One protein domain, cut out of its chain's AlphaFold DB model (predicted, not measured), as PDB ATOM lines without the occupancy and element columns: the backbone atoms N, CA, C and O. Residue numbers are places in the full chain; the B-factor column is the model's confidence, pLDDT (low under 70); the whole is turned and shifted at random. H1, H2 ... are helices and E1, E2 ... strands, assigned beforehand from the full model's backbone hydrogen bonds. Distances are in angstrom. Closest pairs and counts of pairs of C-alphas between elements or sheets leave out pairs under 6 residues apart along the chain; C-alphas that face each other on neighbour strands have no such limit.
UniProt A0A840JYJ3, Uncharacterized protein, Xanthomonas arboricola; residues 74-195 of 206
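What this domain is: This is residues 74 to 195 of the 206 residues of an uncharacterized protein of Xanthomonas arboricola (UniProt A0A840JYJ3). A twisted sheet of four strands makes a wall, and two helices cover one of its faces: the shorter H1 lies over the sheet, and the long H2 crosses slantwise over E3 and meets H1 with residues 183 to 193. The printed part has 122 residues, with H1, E1, E2, E3, E4 and H2 in that order along the chain. The sheet's order is E1, E2, E3, E4, antiparallel throughout, and the class is mixed, helices and strands. The whole is compact, with a radius of gyration of the C-alphas of 14.9 A and spans of 48 by 32 by 24 A.

Where its parts are: Begin with the sheet and find C-alpha 103 at (20.771, -20.703, 41.533), where E1, residues 103 to 113, sets out over 26.7 A; it bends by 60 degrees at residue 106. E2, residues 117 to 126, measures 28.7 A, E3, residues 137 to 145, 26.5 A, and E4, residues 151 to 160, 25.1 A. Look before E1 for H1, residues 87 to 99, 18.1 A long from C-alpha 87 at (16.457, -3.409, 51.673). H2, residues 169 to 194, runs 36.8 A to C-alpha 194 at (6.956, -12.333, 52.574).

How they stand to each other: The strands E1 to E4 form a meander, each strand the antiparallel neighbour of the one before, and each successive pair is a hairpin. Between E1 and E2 look at N 109 and O 121, 2.9 A apart; between E2 and E3 at N 120 and O 142, 2.9 A; between E3 and E4 at N 141 and O 155, 2.9 A. From edge to edge the strands' lines turn by 55 degrees, and the edge strands E1 and E4 are apart. The arrangement is two layers, with H1 and H2 on one face of the sheet. H1 is on the sheet with 48 pairs of C-alphas within 10 A; its closest C-alphas to E1 are Val 95 and Leu 105, 6.9 A. H2 is on the sheet at a height over the sheet of 8.6 A. It lies over E3, slantwise to the strands at 37 degrees on the local plane; the closest C-alphas of these two are Gly 137 and Val 179, 6.8 A. H1, with residues 93 to 98 alone, touches H2; the closest C-alphas are Tyr 98 and Ala 186, 5.0 A. Their lines stand at a steep tilt of 48 degrees, opposite ways. In H1 every O i to N i+4 pair is within hydrogen-bond range, in H2 21 of 22.

The domain as a whole: The two C-alphas farthest apart are Ala 147 and Asp 168, 48.0 A. The printed part has no cut and no long link. Residues 74 to 86 hold no named element. Mean pLDDT of the printed part is 78.2; look for values under 70 at residues 74 to 85, residues 146 to 152 and residue 195 of this model.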
ATOM      1  N   VAL A  74       9.839 -11.169  26.469       29.44
ATOM      2  CA  VAL A  74       9.547 -10.279  27.589       29.44
ATOM      3  C   VAL A  74       8.609 -11.038  28.521       29.44
ATOM      4  O   VAL A  74       7.391 -11.006  28.380       29.44
ATOM      5  N   ILE A  75       9.189 -11.785  29.460       32.81
ATOM      6  CA  ILE A  75       8.438 -12.361  30.574       32.81
ATOM      7  C   ILE A  75       8.164 -11.213  31.543       32.81
ATOM      8  O   ILE A  75       9.025 -10.859  32.350       32.81
ATOM      9  N   SER A  76       6.979 -10.613  31.439       32.22
ATOM     10  CA  SER A  76       6.495  -9.599  32.376       32.22
ATOM     11  C   SER A  76       6.513 -10.157  33.801       32.22
ATOM     12  O   SER A  76       5.971 -11.228  34.078       32.22
ATOM     13  N   VAL A  77       7.186  -9.449  34.708       35.84
ATOM     14  CA  VAL A  77       7.413  -9.903  36.086       35.84
ATOM     15  C   VAL A  77       6.493  -9.157  37.029       35.84
ATOM     16  O   VAL A  77       6.421  -7.933  36.932       35.84
ATOM     17  N   PRO A  78       5.820  -9.846  37.962       42.97
ATOM     18  CA  PRO A  78       4.957  -9.169  38.914       42.97
ATOM     19  C   PRO A  78       5.754  -8.253  39.849       42.97
ATOM     20  O   PRO A  78       6.655  -8.714  40.554       42.97
ATOM     21  N   GLU A  79       5.354  -6.981  39.863       48.56
ATOM     22  CA  GLU A  79       5.581  -5.991  40.921       48.56
ATOM     23  C   GLU A  79       5.391  -6.600  42.318       48.56
ATOM     24  O   GLU A  79       4.259  -6.934  42.655       48.56
ATOM     25  N   LEU A  80       6.433  -6.755  43.144       52.69
ATOM     26  CA  LEU A  80       6.260  -7.093  44.562       52.69
ATOM     27  C   LEU A  80       6.557  -5.867  45.432       52.69
ATOM     28  O   LEU A  80       7.717  -5.511  45.633       52.69
ATOM     29  N   SER A  81       5.503  -5.239  45.959       52.78
ATOM     30  CA  SER A  81       5.594  -4.215  47.006       52.78
ATOM     31  C   SER A  81       5.777  -4.881  48.371       52.78
ATOM     32  O   SER A  81       4.989  -5.753  48.737       52.78
ATOM     33  N   HIS A  82       6.780  -4.470  49.143       54.78
ATOM     34  CA  HIS A  82       7.112  -5.089  50.432       54.78
ATOM     35  C   HIS A  82       7.273  -4.012  51.529       54.78
ATOM     36  O   HIS A  82       8.366  -3.658  51.980       54.78
ATOM     37  N   THR A  83       6.154  -3.435  51.958       52.22
ATOM     38  CA  THR A  83       6.128  -2.446  53.045       52.22
ATOM     39  C   THR A  83       6.651  -3.048  54.357       52.22
ATOM     40  O   THR A  83       6.330  -4.177  54.714       52.22
ATOM     41  N   GLY A  84       7.498  -2.305  55.082       55.25
ATOM     42  CA  GLY A  84       8.002  -2.698  56.409       55.25
ATOM     43  C   GLY A  84       9.253  -3.591  56.437       55.25
ATOM     44  O   GLY A  84       9.726  -3.925  57.521       55.25
ATOM     45  N   ILE A  85       9.830  -3.947  55.284       66.19
ATOM     46  CA  ILE A  85      11.068  -4.741  55.195       66.19
ATOM     47  C   ILE A  85      12.231  -3.853  54.746       66.19
ATOM     48  O   ILE A  85      12.117  -3.101  53.779       66.19
ATOM     49  N   THR A  86      13.372  -3.950  55.435       72.00
ATOM     50  CA  THR A  86      14.583  -3.212  55.044       72.00
ATOM     51  C   THR A  86      15.157  -3.759  53.731       72.00
ATOM     52  O   THR A  86      15.058  -4.964  53.478       72.00
ATOM     53  N   PRO A  87      15.827  -2.934  52.905       74.56
ATOM     54  CA  PRO A  87      16.457  -3.409  51.673       74.56
ATOM     55  C   PRO A  87      17.385  -4.610  51.888       74.56
ATOM     56  O   PRO A  87      17.347  -5.556  51.110       74.56
ATOM     57  N   GLN A  88      18.170  -4.625  52.977       79.75
ATOM     58  CA  GLN A  88      19.061  -5.755  53.269       79.75
ATOM     59  C   GLN A  88      18.292  -7.037  53.608       79.75
ATOM     60  O   GLN A  88      18.698  -8.125  53.200       79.75
ATOM     61  N   ALA A  89      17.189  -6.932  54.356       78.50
ATOM     62  CA  ALA A  89      16.367  -8.087  54.693       78.50
ATOM     63  C   ALA A  89      15.689  -8.669  53.444       78.50
ATOM     64  O   ALA A  89      15.672  -9.889  53.270       78.50
ATOM     65  N   LEU A  90      15.206  -7.806  52.547       80.12
ATOM     66  CA  LEU A  90      14.644  -8.233  51.272       80.12
ATOM     67  C   LEU A  90      15.701  -8.874  50.371       80.12
ATOM     68  O   LEU A  90      15.471  -9.949  49.825       80.12
ATOM     69  N   GLU A  91      16.873  -8.248  50.241       87.00
ATOM     70  CA  GLU A  91      17.982  -8.769  49.440       87.00
ATOM     71  C   GLU A  91      18.330 -10.188  49.888       87.00
ATOM     72  O   GLU A  91      18.344 -11.121  49.084       87.00
ATOM     73  N   ARG A  92      18.520 -10.366  51.198       87.44
ATOM     74  CA  ARG A  92      18.815 -11.661  51.804       87.44
ATOM     75  C   ARG A  92      17.721 -12.689  51.521       87.44
ATOM     76  O   ARG A  92      18.031 -13.832  51.194       87.44
ATOM     77  N   LEU A  93      16.455 -12.294  51.623       86.44
ATOM     78  CA  LEU A  93      15.318 -13.171  51.354       86.44
ATOM     79  C   LEU A  93      15.321 -13.667  49.901       86.44
ATOM     80  O   LEU A  93      15.134 -14.865  49.677       86.44
ATOM     81  N   TYR A  94      15.586 -12.790  48.930       88.81
ATOM     82  CA  TYR A  94      15.721 -13.176  47.523       88.81
ATOM     83  C   TYR A  94      16.932 -14.077  47.293       88.81
ATOM     84  O   TYR A  94      16.774 -15.154  46.722       88.81
ATOM     85  N   VAL A  95      18.112 -13.695  47.789       92.12
ATOM     86  CA  VAL A  95      19.338 -14.494  47.640       92.12
ATOM     87  C   VAL A  95      19.128 -15.910  48.170       92.12
ATOM     88  O   VAL A  95      19.309 -16.875  47.432       92.12
ATOM     89  N   GLU A  96      18.650 -16.054  49.405       92.50
ATOM     90  CA  GLU A  96      18.420 -17.368  50.011       92.50
ATOM     91  C   GLU A  96      17.367 -18.191  49.247       92.50
ATOM     92  O   GLU A  96      17.510 -19.407  49.101       92.50
ATOM     93  N   SER A  97      16.307 -17.552  48.746       87.69
ATOM     94  CA  SER A  97      15.234 -18.243  48.016       87.69
ATOM     95  C   SER A  97      15.696 -18.732  46.642       87.69
ATOM     96  O   SER A  97      15.363 -19.852  46.241       87.69
ATOM     97  N   TYR A  98      16.516 -17.943  45.947       92.00
ATOM     98  CA  TYR A  98      17.114 -18.317  44.667       92.00
ATOM     99  C   TYR A  98      18.182 -19.396  44.842       92.00
ATOM    100  O   TYR A  98      18.184 -20.390  44.111       92.00
ATOM    101  N   GLU A  99      19.033 -19.285  45.862       93.69
ATOM    102  CA  GLU A  99      20.046 -20.302  46.138       93.69
ATOM    103  C   GLU A  99      19.440 -21.666  46.476       93.69
ATOM    104  O   GLU A  99      19.873 -22.691  45.942       93.69
ATOM    105  N   ARG A 100      18.365 -21.685  47.275       90.25
ATOM    106  CA  ARG A 100      17.580 -22.899  47.565       90.25
ATOM    107  C   ARG A 100      16.824 -23.449  46.359       90.25
ATOM    108  O   ARG A 100      16.262 -24.539  46.445       90.25
ATOM    109  N   SER A 101      16.735 -22.694  45.271       85.25
ATOM    110  CA  SER A 101      16.017 -23.094  44.056       85.25
ATOM    111  C   SER A 101      16.956 -23.529  42.941       85.25
ATOM    112  O   SER A 101      16.490 -23.834  41.853       85.25
ATOM    113  N   GLY A 102      18.259 -23.637  43.221       90.44
ATOM    114  CA  GLY A 102      19.251 -24.136  42.272       90.44
ATOM    115  C   GLY A 102      20.043 -23.041  41.569       90.44
ATOM    116  O   GLY A 102      20.824 -23.347  40.674       90.44
ATOM    117  N   PHE A 103      19.908 -21.785  41.990       93.31
ATOM    118  CA  PHE A 103      20.771 -20.703  41.533       93.31
ATOM    119  C   PHE A 103      21.978 -20.504  42.453       93.31
ATOM    120  O   PHE A 103      22.054 -21.020  43.569       93.31
ATOM    121  N   ARG A 104      22.965 -19.756  41.980       94.94
ATOM    122  CA  ARG A 104      24.083 -19.254  42.777       94.94
ATOM    123  C   ARG A 104      24.249 -17.775  42.483       94.94
ATOM    124  O   ARG A 104      24.356 -17.413  41.313       94.94
ATOM    125  N   LEU A 105      24.301 -16.948  43.523       94.88
ATOM    126  CA  LEU A 105      24.629 -15.536  43.356       94.88
ATOM    127  C   LEU A 105      26.073 -15.414  42.857       94.88
ATOM    128  O   LEU A 105      26.992 -15.991  43.442       94.88
ATOM    129  N   THR A 106      26.277 -14.684  41.765       93.81
ATOM    130  CA  THR A 106      27.612 -14.433  41.202       93.81
ATOM    131  C   THR A 106      27.990 -12.971  41.179       93.81
ATOM    132  O   THR A 106      29.177 -12.663  41.216       93.81
ATOM    133  N   THR A 107      27.001 -12.080  41.157       91.69
ATOM    134  CA  THR A 107      27.239 -10.641  41.195       91.69
ATOM    135  C   THR A 107      26.231  -9.989  42.117       91.69
ATOM    136  O   THR A 107      25.033 -10.236  42.002       91.69
ATOM    137  N   ARG A 108      26.730  -9.115  42.986       93.19
ATOM    138  CA  ARG A 108      25.943  -8.117  43.699       93.19
ATOM    139  C   ARG A 108      26.560  -6.762  43.390       93.19
ATOM    140  O   ARG A 108      27.736  -6.559  43.689       93.19
ATOM    141  N   ARG A 109      25.793  -5.841  42.817       91.62
ATOM    142  CA  ARG A 109      26.262  -4.479  42.546       91.62
ATOM    143  C   ARG A 109      25.213  -3.469  42.973       91.62
ATOM    144  O   ARG A 109      24.028  -3.757  42.908       91.62
ATOM    145  N   MET A 110      25.668  -2.319  43.447       86.94
ATOM    146  CA  MET A 110      24.806  -1.197  43.790       86.94
ATOM    147  C   MET A 110      25.150  -0.038  42.864       86.94
ATOM    148  O   MET A 110      26.327   0.304  42.729       86.94
ATOM    149  N   GLU A 111      24.144   0.524  42.211       88.00
ATOM    150  CA  GLU A 111      24.300   1.565  41.197       88.00
ATOM    151  C   GLU A 111      23.363   2.732  41.504       88.00
ATOM    152  O   GLU A 111      22.240   2.539  41.967       88.00
ATOM    153  N   TRP A 112      23.843   3.958  41.300       79.38
ATOM    154  CA  TRP A 112      23.007   5.148  41.428       79.38
ATOM    155  C   TRP A 112      22.240   5.370  40.132       79.38
ATOM    156  O   TRP A 112      22.858   5.525  39.077       79.38
ATOM    157  N   HIS A 113      20.916   5.458  40.216       78.44
ATOM    158  CA  HIS A 113      20.098   5.884  39.096       78.44
ATOM    159  C   HIS A 113      19.902   7.410  39.142       78.44
ATOM    160  O   HIS A 113      19.482   7.944  40.175       78.44
ATOM    161  N   PRO A 114      20.135   8.140  38.032       73.62
ATOM    162  CA  PRO A 114      20.048   9.606  37.994       73.62
ATOM    163  C   PRO A 114      18.707  10.188  38.453       73.62
ATOM    164  O   PRO A 114      18.648  11.336  38.880       73.62
ATOM    165  N   VAL A 115      17.635   9.397  38.394       73.75
ATOM    166  CA  VAL A 115      16.282   9.807  38.806       73.75
ATOM    167  C   VAL A 115      16.019   9.649  40.317       73.75
ATOM    168  O   VAL A 115      14.872   9.682  40.749       73.75
ATOM    169  N   GLY A 116      17.070   9.493  41.130       76.44
ATOM    170  CA  GLY A 116      16.985   9.639  42.588       76.44
ATOM    171  C   GLY A 116      16.770   8.346  43.374       76.44
ATOM    172  O   GLY A 116      16.224   8.383  44.478       76.44
ATOM    173  N   TYR A 117      17.194   7.200  42.839       79.44
ATOM    174  CA  TYR A 117      17.141   5.921  43.547       79.44
ATOM    175  C   TYR A 117      18.421   5.109  43.347       79.44
ATOM    176  O   TYR A 117      19.177   5.328  42.405       79.44
ATOM    177  N   TRP A 118      18.661   4.160  44.246       81.94
ATOM    178  CA  TRP A 118      19.703   3.151  44.108       81.94
ATOM    179  C   TRP A 118      19.120   1.874  43.509       81.94
ATOM    180  O   TRP A 118      18.056   1.431  43.932       81.94
ATOM    181  N   GLU A 119      19.828   1.247  42.577       85.81
ATOM    182  CA  GLU A 119      19.553  -0.124  42.153       85.81
ATOM    183  C   GLU A 119      20.526  -1.084  42.809       85.81
ATOM    184  O   GLU A 119      21.738  -0.890  42.754       85.81
ATOM    185  N   ILE A 120      19.997  -2.144  43.411       85.81
ATOM    186  CA  ILE A 120      20.786  -3.299  43.828       85.81
ATOM    187  C   ILE A 120      20.551  -4.402  42.800       85.81
ATOM    188  O   ILE A 120      19.466  -4.977  42.721       85.81
ATOM    189  N   ILE A 121      21.582  -4.686  42.011       89.81
ATOM    190  CA  ILE A 121      21.593  -5.705  40.966       89.81
ATOM    191  C   ILE A 121      22.113  -7.010  41.560       89.81
ATOM    192  O   ILE A 121      23.231  -7.069  42.082       89.81
ATOM    193  N   LEU A 122      21.319  -8.069  41.431       91.50
ATOM    194  CA  LEU A 122      21.640  -9.423  41.863       91.50
ATOM    195  C   LEU A 122      21.664 -10.340  40.639       91.50
ATOM    196  O   LEU A 122      20.614 -10.680  40.096       91.50
ATOM    197  N   ALA A 123      22.856 -10.746  40.198       92.94
ATOM    198  CA  ALA A 123      23.006 -11.692  39.095       92.94
ATOM    199  C   ALA A 123      23.249 -13.101  39.630       92.94
ATOM    200  O   ALA A 123      24.182 -13.346  40.405       92.94
ATOM    201  N   PHE A 124      22.429 -14.030  39.166       93.38
ATOM    202  CA  PHE A 124      22.432 -15.423  39.559       93.38
ATOM    203  C   PHE A 124      22.725 -16.318  38.361       93.38
ATOM    204  O   PHE A 124      22.143 -16.148  37.294       93.38
ATOM    205  N   LYS A 125      23.566 -17.334  38.558       93.81
ATOM    206  CA  LYS A 125      23.801 -18.397  37.572       93.81
ATOM    207  C   LYS A 125      23.109 -19.681  37.992       93.81
ATOM    208  O   LYS A 125      23.067 -20.018  39.176       93.81
ATOM    209  N   TRP A 126      22.572 -20.403  37.020       90.88
ATOM    210  CA  TRP A 126      21.937 -21.692  37.241       90.88
ATOM    211  C   TRP A 126      22.989 -22.755  37.568       90.88
ATOM    212  O   TRP A 126      23.899 -22.999  36.779       90.88
ATOM    213  N   ARG A 127      22.877 -23.418  38.727       89.88
ATOM    214  CA  ARG A 127      23.898 -24.370  39.208       89.88
ATOM    215  C   ARG A 127      24.025 -25.615  38.339       89.88
ATOM    216  O   ARG A 127      25.090 -26.216  38.317       89.88
ATOM    217  N   LYS A 128      22.942 -26.028  37.672       83.94
ATOM    218  CA  LYS A 128      22.933 -27.228  36.817       83.94
ATOM    219  C   LYS A 128      23.301 -26.922  35.359       83.94
ATOM    220  O   LYS A 128      23.241 -27.820  34.529       83.94
ATOM    221  N   GLY A 129      23.602 -25.665  35.038       78.94
ATOM    222  CA  GLY A 129      23.969 -25.234  33.692       78.94
ATOM    223  C   GLY A 129      25.483 -25.160  33.469       78.94
ATOM    224  O   GLY A 129      26.259 -25.306  34.416       78.94
ATOM    225  N   PRO A 130      25.914 -24.912  32.220       80.75
ATOM    226  CA  PRO A 130      27.311 -24.641  31.904       80.75
ATOM    227  C   PRO A 130      27.825 -23.402  32.649       80.75
ATOM    228  O   PRO A 130      27.087 -22.448  32.898       80.75
ATOM    229  N   THR A 131      29.110 -23.406  32.997       82.38
ATOM    230  CA  THR A 131      29.787 -22.283  33.655       82.38
ATOM    231  C   THR A 131      30.428 -21.348  32.636       82.38
ATOM    232  O   THR A 131      30.952 -21.804  31.627       82.38
ATOM    233  N   GLY A 132      30.468 -20.051  32.931       80.06
ATOM    234  CA  GLY A 132      31.108 -19.047  32.076       80.06
ATOM    235  C   GLY A 132      30.407 -17.695  32.177       80.06
ATOM    236  O   GLY A 132      29.412 -17.593  32.904       80.06
ATOM    237  N   PRO A 133      30.912 -16.641  31.513       73.38
ATOM    238  CA  PRO A 133      30.232 -15.345  31.413       73.38
ATOM    239  C   PRO A 133      28.806 -15.495  30.876       73.38
ATOM    240  O   PRO A 133      27.883 -14.885  31.407       73.38
ATOM    241  N   ASP A 134      28.638 -16.423  29.936       79.12
ATOM    242  CA  ASP A 134      27.399 -16.696  29.212       79.12
ATOM    243  C   ASP A 134      26.544 -17.822  29.804       79.12
ATOM    244  O   ASP A 134      25.656 -18.365  29.150       79.12
ATOM    245  N   ALA A 135      26.818 -18.192  31.054       85.12
ATOM    246  CA  ALA A 135      26.054 -19.216  31.746       85.12
ATOM    247  C   ALA A 135      24.561 -18.844  31.845       85.12
ATOM    248  O   ALA A 135      24.238 -17.673  32.073       85.12
ATOM    249  N   PRO A 136      23.653 -19.834  31.767       88.44
ATOM    250  CA  PRO A 136      22.236 -19.625  32.034       88.44
ATOM    251  C   PRO A 136      22.033 -19.045  33.430       88.44
ATOM    252  O   PRO A 136      22.726 -19.407  34.388       88.44
ATOM    253  N   GLY A 137      21.064 -18.154  33.561       89.62
ATOM    254  CA  GLY A 137      20.923 -17.373  34.771       89.62
ATOM    255  C   GLY A 137      19.833 -16.326  34.699       89.62
ATOM    256  O   GLY A 137      19.056 -16.252  33.750       89.62
ATOM    257  N   ILE A 138      19.784 -15.517  35.744       88.88
ATOM    258  CA  ILE A 138      18.784 -14.479  35.936       88.88
ATOM    259  C   ILE A 138      19.408 -13.291  36.651       88.88
ATOM    260  O   ILE A 138      20.221 -13.462  37.560       88.88
ATOM    261  N   THR A 139      19.012 -12.091  36.246       88.44
ATOM    262  CA  THR A 139      19.379 -10.853  36.930       88.44
ATOM    263  C   THR A 139      18.132 -10.219  37.512       88.44
ATOM    264  O   THR A 139      17.150 -10.001  36.801       88.44
ATOM    265  N   LEU A 140      18.183  -9.912  38.803       87.44
ATOM    266  CA  LEU A 140      17.158  -9.154  39.506       87.44
ATOM    267  C   LEU A 140      17.674  -7.751  39.811       87.44
ATOM    268  O   LEU A 140      18.862  -7.580  40.090       87.44
ATOM    269  N   ALA A 141      16.778  -6.774  39.784       84.81
ATOM    270  CA  ALA A 141      17.058  -5.398  40.156       84.81
ATOM    271  C   ALA A 141      16.090  -4.962  41.258       84.81
ATOM    272  O   ALA A 141      14.870  -5.020  41.102       84.81
ATOM    273  N   MET A 142      16.647  -4.532  42.386       82.75
ATOM    274  CA  MET A 142      15.891  -3.937  43.481       82.75
ATOM    275  C   MET A 142      16.043  -2.423  43.433       82.75
ATOM    276  O   MET A 142      17.158  -1.922  43.555       82.75
ATOM    277  N   SER A 143      14.934  -1.700  43.325       81.31
ATOM    278  CA  SER A 143      14.936  -0.240  43.397       81.31
ATOM    279  C   SER A 143      14.752   0.210  44.846       81.31
ATOM    280  O   SER A 143      13.754  -0.121  45.495       81.31
ATOM    281  N   VAL A 144      15.711   0.988  45.344       77.12
ATOM    282  CA  VAL A 144      15.740   1.551  46.695       77.12
ATOM    283  C   VAL A 144      15.678   3.066  46.607       77.12
ATOM    284  O   VAL A 144      16.582   3.706  46.074       77.12
ATOM    285  N   SER A 145      14.622   3.661  47.152       74.12
ATOM    286  CA  SER A 145      14.487   5.115  47.209       74.12
ATOM    287  C   SER A 145      15.632   5.723  48.018       74.12
ATOM    288  O   SER A 145      15.864   5.343  49.166       74.12
ATOM    289  N   ALA A 146      16.331   6.699  47.439       69.62
ATOM    290  CA  ALA A 146      17.392   7.414  48.140       69.62
ATOM    291  C   ALA A 146      16.851   8.286  49.279       69.62
ATOM    292  O   ALA A 146      17.531   8.490  50.280       69.62
ATOM    293  N   ALA A 147      15.621   8.786  49.122       68.88
ATOM    294  CA  ALA A 147      14.981   9.684  50.074       68.88
ATOM    295  C   ALA A 147      14.483   8.951  51.326       68.88
ATOM    296  O   ALA A 147      14.541   9.501  52.422       68.88
ATOM    297  N   THR A 148      13.991   7.719  51.171       65.62
ATOM    298  CA  THR A 148      13.377   6.965  52.276       65.62
ATOM    299  C   THR A 148      14.218   5.782  52.741       65.62
ATOM    300  O   THR A 148      13.965   5.240  53.811       65.62
ATOM    301  N   GLY A 149      15.205   5.346  51.951       63.50
ATOM    302  CA  GLY A 149      15.947   4.113  52.210       63.50
ATOM    303  C   GLY A 149      15.085   2.850  52.104       63.50
ATOM    304  O   GLY A 149      15.553   1.765  52.440       63.50
ATOM    305  N   CYS A 150      13.835   2.967  51.641       65.56
ATOM    306  CA  CYS A 150      12.951   1.834  51.418       65.56
ATOM    307  C   CYS A 150      13.265   1.199  50.069       65.56
ATOM    308  O   CYS A 150      13.396   1.893  49.058       65.56
ATOM    309  N   ALA A 151      13.332  -0.129  50.043       61.16
ATOM    310  CA  ALA A 151      13.181  -0.849  48.796       61.16
ATOM    311  C   ALA A 151      11.693  -0.761  48.421       61.16
ATOM    312  O   ALA A 151      10.816  -0.965  49.261       61.16
ATOM    313  N   CYS A 152      11.404  -0.335  47.201       62.56
ATOM    314  CA  CYS A 152      10.026  -0.113  46.761       62.56
ATOM    315  C   CYS A 152       9.598  -1.152  45.728       62.56
ATOM    316  O   CYS A 152       8.406  -1.325  45.489       62.56
ATOM    317  N   ARG A 153      10.572  -1.809  45.088       72.12
ATOM    318  CA  ARG A 153      10.340  -2.656  43.927       72.12
ATOM    319  C   ARG A 153      11.446  -3.687  43.780       72.12
ATOM    320  O   ARG A 153      12.623  -3.353  43.903       72.12
ATOM    321  N   MET A 154      11.058  -4.906  43.427       77.44
ATOM    322  CA  MET A 154      11.945  -5.889  42.819       77.44
ATOM    323  C   MET A 154      11.448  -6.192  41.408       77.44
ATOM    324  O   MET A 154      10.263  -6.466  41.225       77.44
ATOM    325  N   SER A 155      12.347  -6.193  40.431       78.38
ATOM    326  CA  SER A 155      12.060  -6.572  39.050       78.38
ATOM    327  C   SER A 155      13.081  -7.587  38.535       78.38
ATOM    328  O   SER A 155      14.175  -7.753  39.085       78.38
ATOM    329  N   ARG A 156      12.724  -8.292  37.461       82.88
ATOM    330  CA  ARG A 156      13.668  -9.115  36.700       82.88
ATOM    331  C   ARG A 156      14.224  -8.264  35.573       82.88
ATOM    332  O   ARG A 156      13.476  -7.838  34.701       82.88
ATOM    333  N   ALA A 157      15.528  -8.034  35.603       81.06
ATOM    334  CA  ALA A 157      16.224  -7.274  34.576       81.06
ATOM    335  C   ALA A 157      16.541  -8.143  33.351       81.06
ATOM    336  O   ALA A 157      16.487  -7.668  32.221       81.06
ATOM    337  N   SER A 158      16.867  -9.424  33.556       81.12
ATOM    338  CA  SER A 158      17.135 -10.351  32.454       81.12
ATOM    339  C   SER A 158      16.987 -11.809  32.865       81.12
ATOM    340  O   SER A 158      17.143 -12.158  34.035       81.12
ATOM    341  N   ILE A 159      16.727 -12.669  31.883       83.12
ATOM    342  CA  ILE A 159      16.797 -14.124  31.996       83.12
ATOM    343  C   ILE A 159      17.592 -14.659  30.803       83.12
ATOM    344  O   ILE A 159      17.408 -14.205  29.677       83.12
ATOM    345  N   ARG A 160      18.489 -15.612  31.060       84.56
ATOM    346  CA  ARG A 160      19.247 -16.329  30.035       84.56
ATOM    347  C   ARG A 160      19.010 -17.821  30.189       84.56
ATOM    348  O   ARG A 160      19.300 -18.386  31.246       84.56
ATOM    349  N   GLY A 161      18.482 -18.440  29.143       80.62
ATOM    350  CA  GLY A 161      18.169 -19.862  29.103       80.62
ATOM    351  C   GLY A 161      19.397 -20.730  28.872       80.62
ATOM    352  O   GLY A 161      20.493 -20.257  28.562       80.62
ATOM    353  N   LEU A 162      19.204 -22.040  28.992       77.06
ATOM    354  CA  LEU A 162      20.117 -22.998  28.372       77.06
ATOM    355  C   LEU A 162      20.030 -22.858  26.843       77.06
ATOM    356  O   LEU A 162      18.993 -22.476  26.315       77.06
ATOM    357  N   TYR A 163      21.114 -23.180  26.136       80.06
ATOM    358  CA  TYR A 163      21.133 -23.205  24.665       80.06
ATOM    359  C   TYR A 163      20.719 -21.884  23.989       80.06
ATOM    360  O   TYR A 163      20.150 -21.903  22.903       80.06
ATOM    361  N   GLN A 164      21.035 -20.742  24.612       76.44
ATOM    362  CA  GLN A 164      20.720 -19.401  24.094       76.44
ATOM    363  C   GLN A 164      21.201 -19.189  22.645       76.44
ATOM    364  O   GLN A 164      20.539 -18.509  21.873       76.44
ATOM    365  N   GLU A 165      22.331 -19.802  22.286       79.06
ATOM    366  CA  GLU A 165      22.962 -19.683  20.965       79.06
ATOM    367  C   GLU A 165      22.468 -20.740  19.956       79.06
ATOM    368  O   GLU A 165      23.000 -20.844  18.852       79.06
ATOM    369  N   SER A 166      21.501 -21.587  20.331       73.00
ATOM    370  CA  SER A 166      20.987 -22.631  19.444       73.00
ATOM    371  C   SER A 166      20.187 -22.011  18.293       73.00
ATOM    372  O   SER A 166      19.227 -21.286  18.558       73.00
ATOM    373  N   PRO A 167      20.502 -22.336  17.024       77.62
ATOM    374  CA  PRO A 167      19.664 -21.940  15.894       77.62
ATOM    375  C   PRO A 167      18.365 -22.761  15.819       77.62
ATOM    376  O   PRO A 167      17.430 -22.368  15.128       77.62
ATOM    377  N   ASP A 168      18.297 -23.898  16.520       85.38
ATOM    378  CA  ASP A 168      17.079 -24.694  16.661       85.38
ATOM    379  C   ASP A 168      16.162 -24.059  17.716       85.38
ATOM    380  O   ASP A 168      16.507 -23.996  18.905       85.38
ATOM    381  N   GLN A 169      14.990 -23.605  17.267       79.06
ATOM    382  CA  GLN A 169      14.004 -22.912  18.089       79.06
ATOM    383  C   GLN A 169      13.441 -23.787  19.217       79.06
ATOM    384  O   GLN A 169      13.228 -23.287  20.322       79.06
ATOM    385  N   ALA A 170      13.224 -25.084  18.987       76.12
ATOM    386  CA  ALA A 170      12.689 -25.978  20.011       76.12
ATOM    387  C   ALA A 170      13.710 -26.193  21.138       76.12
ATOM    388  O   ALA A 170      13.358 -26.163  22.321       76.12
ATOM    389  N   ILE A 171      14.990 -26.342  20.786       73.31
ATOM    390  CA  ILE A 171      16.084 -26.461  21.760       73.31
ATOM    391  C   ILE A 171      16.258 -25.157  22.551       73.31
ATOM    392  O   ILE A 171      16.390 -25.204  23.779       73.31
ATOM    393  N   PHE A 172      16.208 -24.005  21.874       76.25
ATOM    394  CA  PHE A 172      16.261 -22.687  22.511       76.25
ATOM    395  C   PHE A 172      15.121 -22.501  23.527       76.25
ATOM    396  O   PHE A 172      15.370 -22.217  24.702       76.25
ATOM    397  N   LEU A 173      13.870 -22.729  23.111       77.44
ATOM    398  CA  LEU A 173      12.693 -22.555  23.969       77.44
ATOM    399  C   LEU A 173      12.719 -23.502  25.169       77.44
ATOM    400  O   LEU A 173      12.462 -23.081  26.299       77.44
ATOM    401  N   ARG A 174      13.108 -24.763  24.957       75.75
ATOM    402  CA  ARG A 174      13.275 -25.732  26.044       75.75
ATOM    403  C   ARG A 174      14.313 -25.265  27.061       75.75
ATOM    404  O   ARG A 174      14.138 -25.449  28.265       75.75
ATOM    405  N   GLY A 175      15.405 -24.676  26.588       75.50
ATOM    406  CA  GLY A 175      16.447 -24.176  27.464       75.50
ATOM    407  C   GLY A 175      16.035 -22.943  28.270       75.50
ATOM    408  O   GLY A 175      16.419 -22.829  29.440       75.50
ATOM    409  N   MET A 176      15.216 -22.063  27.691       79.88
ATOM    410  CA  MET A 176      14.580 -20.944  28.395       79.88
ATOM    411  C   MET A 176      13.602 -21.426  29.473       79.88
ATOM    412  O   MET A 176      13.680 -20.968  30.615       79.88
ATOM    413  N   ASP A 177      12.737 -22.389  29.142       79.31
ATOM    414  CA  ASP A 177      11.719 -22.941  30.047       79.31
ATOM    415  C   ASP A 177      12.326 -23.507  31.341       79.31
ATOM    416  O   ASP A 177      11.833 -23.247  32.439       79.31
ATOM    417  N   ILE A 178      13.460 -24.207  31.240       81.00
ATOM    418  CA  ILE A 178      14.152 -24.771  32.409       81.00
ATOM    419  C   ILE A 178      14.542 -23.678  33.415       81.00
ATOM    420  O   ILE A 178      14.346 -23.846  34.622       81.00
ATOM    421  N   VAL A 179      15.101 -22.562  32.937       81.56
ATOM    422  CA  VAL A 179      15.542 -21.462  33.809       81.56
ATOM    423  C   VAL A 179      14.337 -20.685  34.339       81.56
ATOM    424  O   VAL A 179      14.313 -20.343  35.521       81.56
ATOM    425  N   ALA A 180      13.315 -20.475  33.507       80.25
ATOM    426  CA  ALA A 180      12.085 -19.787  33.892       80.25
ATOM    427  C   ALA A 180      11.318 -20.541  34.991       80.25
ATOM    428  O   ALA A 180      10.904 -19.940  35.979       80.25
ATOM    429  N   LYS A 181      11.197 -21.871  34.894       81.19
ATOM    430  CA  LYS A 181      10.571 -22.701  35.939       81.19
ATOM    431  C   LYS A 181      11.306 -22.611  37.272       81.19
ATOM    432  O   LYS A 181      10.677 -22.541  38.328       81.19
ATOM    433  N   ALA A 182      12.635 -22.591  37.240       82.56
ATOM    434  CA  ALA A 182      13.430 -22.440  38.452       82.56
ATOM    435  C   ALA A 182      13.262 -21.055  39.096       82.56
ATOM    436  O   ALA A 182      13.174 -20.944  40.320       82.56
ATOM    437  N   ASP A 183      13.208 -20.006  38.279       84.56
ATOM    438  CA  ASP A 183      12.934 -18.636  38.708       84.56
ATOM    439  C   ASP A 183      11.518 -18.488  39.300       84.56
ATOM    440  O   ASP A 183      11.353 -17.892  40.368       84.56
ATOM    441  N   ALA A 184      10.507 -19.106  38.685       80.81
ATOM    442  CA  ALA A 184       9.153 -19.158  39.227       80.81
ATOM    443  C   ALA A 184       9.127 -19.845  40.603       80.81
ATOM    444  O   ALA A 184       8.593 -19.285  41.561       80.81
ATOM    445  N   ALA A 185       9.786 -20.999  40.746       81.00
ATOM    446  CA  ALA A 185       9.891 -21.706  42.024       81.00
ATOM    447  C   ALA A 185      10.617 -20.880  43.105       81.00
ATOM    448  O   ALA A 185      10.227 -20.898  44.274       81.00
ATOM    449  N   ALA A 186      11.658 -20.130  42.729       85.19
ATOM    450  CA  ALA A 186      12.333 -19.211  43.640       85.19
ATOM    451  C   ALA A 186      11.416 -18.058  44.067       85.19
ATOM    452  O   ALA A 186      11.357 -17.716  45.248       85.19
ATOM    453  N   SER A 187      10.669 -17.495  43.119       80.81
ATOM    454  CA  SER A 187       9.732 -16.393  43.348       80.81
ATOM    455  C   SER A 187       8.560 -16.798  44.244       80.81
ATOM    456  O   SER A 187       8.132 -16.005  45.078       80.81
ATOM    457  N   VAL A 188       8.078 -18.041  44.143       79.31
ATOM    458  CA  VAL A 188       7.080 -18.596  45.073       79.31
ATOM    459  C   VAL A 188       7.627 -18.610  46.501       79.31
ATOM    460  O   VAL A 188       7.003 -18.035  47.387       79.31
ATOM    461  N   LYS A 189       8.841 -19.138  46.718       82.12
ATOM    462  CA  LYS A 189       9.479 -19.148  48.051       82.12
ATOM    463  C   LYS A 189       9.673 -17.746  48.624       82.12
ATOM    464  O   LYS A 189       9.532 -17.545  49.826       82.12
ATOM    465  N   VAL A 190      10.013 -16.773  47.776       81.44
ATOM    466  CA  VAL A 190      10.095 -15.364  48.178       81.44
ATOM    467  C   VAL A 190       8.739 -14.897  48.709       81.44
ATOM    468  O   VAL A 190       8.668 -14.363  49.812       81.44
ATOM    469  N   ARG A 191       7.664 -15.125  47.950       75.44
ATOM    470  CA  ARG A 191       6.312 -14.680  48.308       75.44
ATOM    471  C   ARG A 191       5.787 -15.344  49.574       75.44
ATOM    472  O   ARG A 191       5.300 -14.642  50.454       75.44
ATOM    473  N   GLU A 192       5.978 -16.656  49.707       76.75
ATOM    474  CA  GLU A 192       5.647 -17.413  50.921       76.75
ATOM    475  C   GLU A 192       6.316 -16.800  52.157       76.75
ATOM    476  O   GLU A 192       5.670 -16.577  53.178       76.75
ATOM    477  N   ARG A 193       7.607 -16.463  52.056       76.69
ATOM    478  CA  ARG A 193       8.367 -15.851  53.158       76.69
ATOM    479  C   ARG A 193       7.969 -14.408  53.447       76.69
ATOM    480  O   ARG A 193       8.144 -13.956  54.574       76.69
ATOM    481  N   LEU A 194       7.483 -13.689  52.441       74.00
ATOM    482  CA  LEU A 194       6.956 -12.333  52.574       74.00
ATOM    483  C   LEU A 194       5.504 -12.312  53.079       74.00
ATOM    484  O   LEU A 194       4.989 -11.237  53.369       74.00
ATOM    485  N   GLY A 195       4.840 -13.469  53.183       68.19
ATOM    486  CA  GLY A 195       3.436 -13.554  53.586       68.19
ATOM    487  C   GLY A 195       2.463 -12.951  52.566       68.19
ATOM    488  O   GLY A 195       1.331 -12.641  52.922       68.19
TER     489      GLY A 195